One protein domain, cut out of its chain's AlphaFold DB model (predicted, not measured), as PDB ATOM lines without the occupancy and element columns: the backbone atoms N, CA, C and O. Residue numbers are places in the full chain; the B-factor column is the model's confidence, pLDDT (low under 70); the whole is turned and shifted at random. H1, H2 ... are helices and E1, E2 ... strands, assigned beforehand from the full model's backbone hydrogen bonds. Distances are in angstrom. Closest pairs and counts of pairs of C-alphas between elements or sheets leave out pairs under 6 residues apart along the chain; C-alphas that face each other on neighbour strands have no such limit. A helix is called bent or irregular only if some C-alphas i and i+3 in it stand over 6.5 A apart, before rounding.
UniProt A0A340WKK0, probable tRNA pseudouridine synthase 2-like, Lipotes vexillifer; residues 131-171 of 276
ATOM      1  N   GLY A 131     115.650 158.015 172.958       80.19
ATOM      2  CA  GLY A 131     116.206 159.100 172.156       80.19
ATOM      3  C   GLY A 131     116.183 158.744 170.678       80.19
ATOM      4  O   GLY A 131     116.360 157.580 170.312       80.19
ATOM      5  N   LEU A 132     115.979 159.757 169.838       81.00
ATOM      6  CA  LEU A 132     116.049 159.631 168.389       81.00
ATOM      7  C   LEU A 132     117.407 160.139 167.900       81.00
ATOM      8  O   LEU A 132     117.767 161.289 168.127       81.00
ATOM      9  N   LEU A 133     118.162 159.281 167.215       80.62
ATOM     10  CA  LEU A 133     119.433 159.685 166.615       80.62
ATOM     11  C   LEU A 133     119.213 160.541 165.364       80.62
ATOM     12  O   LEU A 133     118.273 160.319 164.604       80.62
ATOM     13  N   GLY A 134     120.132 161.478 165.129       81.00
ATOM     14  CA  GLY A 134     120.124 162.334 163.941       81.00
ATOM     15  C   GLY A 134     119.072 163.445 163.963       81.00
ATOM     16  O   GLY A 134     118.823 164.071 162.935       81.00
ATOM     17  N   LYS A 135     118.449 163.699 165.119       83.25
ATOM     18  CA  LYS A 135     117.533 164.817 165.355       83.25
ATOM     19  C   LYS A 135     117.968 165.548 166.624       83.25
ATOM     20  O   LYS A 135     118.088 164.914 167.667       83.25
ATOM     21  N   ALA A 136     118.158 166.858 166.538       84.81
ATOM     22  CA  ALA A 136     118.340 167.729 167.693       84.81
ATOM     23  C   ALA A 136     117.219 168.770 167.731       84.81
ATOM     24  O   ALA A 136     116.871 169.360 166.702       84.81
ATOM     25  N   THR A 137     116.650 168.977 168.912       85.44
ATOM     26  CA  THR A 137     115.604 169.970 169.175       85.44
ATOM     27  C   THR A 137     116.102 171.029 170.152       85.44
ATOM     28  O   THR A 137     117.077 170.811 170.868       85.44
ATOM     29  N   ASP A 138     115.455 172.188 170.154       85.94
ATOM     30  CA  ASP A 138     115.793 173.350 170.982       85.94
ATOM     31  C   ASP A 138     115.652 173.098 172.492       85.94
ATOM     32  O   ASP A 138     116.413 173.646 173.290       85.94
ATOM     33  N   ASP A 139     114.700 172.253 172.882       79.62
ATOM     34  CA  ASP A 139     114.379 171.912 174.270       79.62
ATOM     35  C   ASP A 139     114.745 170.466 174.652       79.62
ATOM     36  O   ASP A 139     114.387 169.999 175.739       79.62
ATOM     37  N   PHE A 140     115.453 169.756 173.765       80.56
ATOM     38  CA  PHE A 140     115.829 168.343 173.899       80.56
ATOM     39  C   PHE A 140     114.642 167.379 174.079       80.56
ATOM     40  O   PHE A 140     114.838 166.208 174.415       80.56
ATOM     41  N   CYS A 141     113.412 167.838 173.847       79.12
ATOM     42  CA  CYS A 141     112.221 167.005 173.833       79.12
ATOM     43  C   CYS A 141     111.947 166.511 172.411       79.12
ATOM     44  O   CYS A 141     112.294 167.159 171.423       79.12
ATOM     45  N   GLU A 142     111.293 165.356 172.291       79.94
ATOM     46  CA  GLU A 142     110.963 164.767 170.987       79.94
ATOM     47  C   GLU A 142     110.115 165.711 170.116       79.94
ATOM     48  O   GLU A 142     110.363 165.822 168.909       79.94
ATOM     49  N   ASP A 143     109.186 166.432 170.748       81.38
ATOM     50  CA  ASP A 143     108.245 167.370 170.121       81.38
ATOM     51  C   ASP A 143     108.779 168.811 170.011       81.38
ATOM     52  O   ASP A 143     108.054 169.703 169.567       81.38
ATOM     53  N   GLY A 144     110.030 169.052 170.419       83.31
ATOM     54  CA  GLY A 144     110.667 170.366 170.358       83.31
ATOM     55  C   GLY A 144     110.875 170.881 168.934       83.31
ATOM     56  O   GLY A 144     110.798 170.134 167.947       83.31
ATOM     57  N   GLN A 145     111.181 172.173 168.815       88.94
ATOM     58  CA  GLN A 145     111.503 172.782 167.531       88.94
ATOM     59  C   GLN A 145     112.796 172.167 166.989       88.94
ATOM     60  O   GLN A 145     113.819 172.121 167.667       88.94
ATOM     61  N   LEU A 146     112.755 171.685 165.745       90.38
ATOM     62  CA  LEU A 146     113.919 171.091 165.095       90.38
ATOM     63  C   LEU A 146     115.019 172.142 164.899       90.38
ATOM     64  O   LEU A 146     114.814 173.114 164.174       90.38
ATOM     65  N   VAL A 147     116.185 171.894 165.492       90.25
ATOM     66  CA  VAL A 147     117.388 172.721 165.327       90.25
ATOM     67  C   VAL A 147     118.320 172.097 164.296       90.25
ATOM     68  O   VAL A 147     118.820 172.786 163.412       90.25
ATOM     69  N   GLU A 148     118.510 170.779 164.360       83.81
ATOM     70  CA  GLU A 148     119.411 170.064 163.459       83.81
ATOM     71  C   GLU A 148     118.832 168.701 163.075       83.81
ATOM     72  O   GLU A 148     118.255 167.986 163.901       83.81
ATOM     73  N   LYS A 149     119.005 168.321 161.806       84.94
ATOM     74  CA  LYS A 149     118.683 166.984 161.311       84.94
ATOM     75  C   LYS A 149     119.841 166.456 160.486       84.94
ATOM     76  O   LYS A 149     120.186 167.035 159.459       84.94
ATOM     77  N   THR A 150     120.386 165.323 160.897       77.81
ATOM     78  CA  THR A 150     121.442 164.625 160.169       77.81
ATOM     79  C   THR A 150     120.929 163.287 159.661       77.81
ATOM     80  O   THR A 150     120.183 162.568 160.327       77.81
ATOM     81  N   THR A 151     121.310 162.938 158.435       72.75
ATOM     82  CA  THR A 151     121.013 161.622 157.872       72.75
ATOM     83  C   THR A 151     121.990 160.631 158.488       72.75
ATOM     84  O   THR A 151     123.181 160.662 158.184       72.75
ATOM     85  N   THR A 152     121.523 159.755 159.376       59.38
ATOM     86  CA  THR A 152     122.375 158.698 159.933       59.38
ATOM     87  C   THR A 152     122.902 157.812 158.807       59.38
ATOM     88  O   THR A 152     122.134 157.091 158.167       59.38
ATOM     89  N   ALA A 153     124.216 157.841 158.575       59.50
ATOM     90  CA  ALA A 153     124.892 156.813 157.793       59.50
ATOM     91  C   ALA A 153     124.654 155.440 158.445       59.50
ATOM     92  O   ALA A 153     124.556 155.364 159.666       59.50
ATOM     93  N   SER A 154     124.539 154.393 157.614       62.56
ATOM     94  CA  SER A 154     124.154 152.995 157.910       62.56
ATOM     95  C   SER A 154     123.869 152.619 159.381       62.56
ATOM     96  O   SER A 154     124.704 152.772 160.273       62.56
ATOM     97  N   ALA A 155     122.713 151.994 159.629       62.56
ATOM     98  CA  ALA A 155     122.242 151.621 160.970       62.56
ATOM     99  C   ALA A 155     123.271 150.856 161.836       62.56
ATOM    100  O   ALA A 155     123.253 150.977 163.059       62.56
ATOM    101  N   ALA A 156     124.178 150.085 161.228       66.81
ATOM    102  CA  ALA A 156     125.237 149.366 161.938       66.81
ATOM    103  C   ALA A 156     126.326 150.299 162.504       66.81
ATOM    104  O   ALA A 156     126.706 150.157 163.668       66.81
ATOM    105  N   LEU A 157     126.784 151.286 161.724       66.06
ATOM    106  CA  LEU A 157     127.773 152.272 162.168       66.06
ATOM    107  C   LEU A 157     127.196 153.179 163.261       66.06
ATOM    108  O   LEU A 157     127.877 153.466 164.244       66.06
ATOM    109  N   ALA A 158     125.929 153.575 163.115       67.50
ATOM    110  CA  ALA A 158     125.216 154.354 164.123       67.50
ATOM    111  C   ALA A 158     125.121 153.600 165.462       67.50
ATOM    112  O   ALA A 158     125.430 154.171 166.504       67.50
ATOM    113  N   ARG A 159     124.788 152.300 165.442       69.00
ATOM    114  CA  ARG A 159     124.721 151.462 166.655       69.00
ATOM    115  C   ARG A 159     126.072 151.304 167.348       69.00
ATOM    116  O   ARG A 159     126.129 151.383 168.571       69.00
ATOM    117  N   HIS A 160     127.146 151.078 166.589       73.06
ATOM    118  CA  HIS A 160     128.482 150.901 167.164       73.06
ATOM    119  C   HIS A 160     128.995 152.192 167.815       73.06
ATOM    120  O   HIS A 160     129.400 152.171 168.975       73.06
ATOM    121  N   LYS A 161     128.879 153.329 167.111       74.06
ATOM    122  CA  LYS A 161     129.235 154.645 167.662       74.06
ATOM    123  C   LYS A 161     128.387 155.002 168.881       74.06
ATOM    124  O   LYS A 161     128.914 155.527 169.854       74.06
ATOM    125  N   GLN A 162     127.093 154.678 168.856       73.50
ATOM    126  CA  GLN A 162     126.218 154.892 170.004       73.50
ATOM    127  C   GLN A 162     126.706 154.090 171.216       73.50
ATOM    128  O   GLN A 162     126.927 154.673 172.266       73.50
ATOM    129  N   ALA A 163     126.951 152.785 171.078       73.81
ATOM    130  CA  ALA A 163     127.433 151.964 172.191       73.81
ATOM    131  C   ALA A 163     128.732 152.507 172.818       73.81
ATOM    132  O   ALA A 163     128.829 152.555 174.043       73.81
ATOM    133  N   GLN A 164     129.672 152.975 171.990       75.44
ATOM    134  CA  GLN A 164     130.922 153.583 172.452       75.44
ATOM    135  C   GLN A 164     130.681 154.874 173.254       75.44
ATOM    136  O   GLN A 164     131.180 155.000 174.368       75.44
ATOM    137  N   ILE A 165     129.852 155.793 172.743       75.12
ATOM    138  CA  ILE A 165     129.493 157.044 173.437       75.12
ATOM    139  C   ILE A 165     128.836 156.743 174.795       75.12
ATOM    140  O   ILE A 165     129.177 157.346 175.811       75.12
ATOM    141  N   PHE A 166     127.914 155.776 174.840       70.44
ATOM    142  CA  PHE A 166     127.264 155.367 176.090       70.44
ATOM    143  C   PHE A 166     128.263 154.810 177.117       70.44
ATOM    144  O   PHE A 166     128.097 155.035 178.315       70.44
ATOM    145  N   GLU A 167     129.284 154.077 176.675       67.19
ATOM    146  CA  GLU A 167     130.314 153.510 177.550       67.19
ATOM    147  C   GLU A 167     131.285 154.577 178.075       67.19
ATOM    148  O   GLU A 167     131.584 154.591 179.271       67.19
ATOM    149  N   GLU A 168     131.690 155.522 177.223       68.50
ATOM    150  CA  GLU A 168     132.527 156.667 177.603       68.50
ATOM    151  C   GLU A 168     131.826 157.561 178.642       68.50
ATOM    152  O   GLU A 168     132.406 157.881 179.684       68.50
ATOM    153  N   HIS A 169     130.548 157.900 178.435       63.59
ATOM    154  CA  HIS A 169     129.793 158.720 179.389       63.59
ATOM    155  C   HIS A 169     129.474 157.996 180.702       63.59
ATOM    156  O   HIS A 169     129.441 158.638 181.754       63.59
ATOM    157  N   ALA A 170     129.298 156.669 180.682       58.75
ATOM    158  CA  ALA A 170     129.106 155.885 181.904       58.75
ATOM    159  C   ALA A 170     130.335 155.922 182.837       58.75
ATOM    160  O   ALA A 170     130.190 155.708 184.040       58.75
ATOM    161  N   ALA A 171     131.528 156.214 182.309       47.47
ATOM    162  CA  ALA A 171     132.767 156.304 183.080       47.47
ATOM    163  C   ALA A 171     133.053 157.710 183.651       47.47
ATOM    164  O   ALA A 171     133.891 157.841 184.543       47.47
TER     165      ALA A 171
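AT A GLANCE: This is residues 131 to 171 of the 276 residues of the protein "probable tRNA pseudouridine synthase 2-like" of Lipotes vexillifer (UniProt A0A340WKK0). A small two-stranded hairpin, E1 and E2, and one long helix, H1, make the two arms of an open V, joined by the five residues between E2 and H1. Residues 131 to 134, before E1, lie in the gap between the arms, and the far part of the helix, residues 163 to 171, sticks out free. The printed part has 41 residues with two named strands and one named helix, in the order E1, E2, H1; the sheet has the order E1 - E2 and is antiparallel, and the class is mixed, helices and strands. The whole is loose, with a radius of gyration of the C-alphas of 11.8 A, and flat, spanning 28 by 26 by 11 A.

IN THESE COORDINATES: Strand E1 is residues 135 to 137, 6.7 A from first to last C-alpha, and its C-alpha 135 is at (117.533, 164.817, 165.355). Strand E2, the longest strand by residues, is residues 146 to 149 and measures 7.3 A from C-alpha 146 to C-alpha 149, the latter at (118.683, 166.984, 161.311). Helix H1 is residues 155 to 171, 24.9 A from its first C-alpha at (122.242, 151.621, 160.970) to its last at (132.767, 156.304, 183.080). It is not bent.

HOW THE PARTS SIT: E1 and E2 form a hairpin, antiparallel neighbour strands whose N-to-C directions stand at 163 degrees. C-alphas that face each other across the pair are 135 and 149, 4.7 A apart, 136 and 148, 5.0 A apart, and 137 and 146, 4.6 A apart. Within hydrogen-bond range are N 136 and O 148, at 2.9 A, and N 147 and O 136, also at 2.9 A. The link from E1 to E2 has 8 residues and is short. A tight link of 5 residues, 150 to 154, joins E2 to H1. E1 and H1 are apart, with no C-alpha of the one within 8 A of the other. In H1 every O i to N i+4 pair is within hydrogen-bond range.

THE WHOLE: The two C-alphas farthest apart are those of Gln 145 and Ala 171, at 31.1 A, and the C-alphas of Gly 131 and Ala 171, first and last printed, are 20.0 A apart. Without residues 163 to 171, which stand free, the body has 32 residues and spans 27 by 14 by 11 A. The printed part has no cut and no long link. The mean pLDDT of the printed part is 74.9; it is under 70 at 13 residues, 152 to 159 and 167 to 171. The mean pLDDT of H1 is 68, against 84 for E1 and 87 for E2.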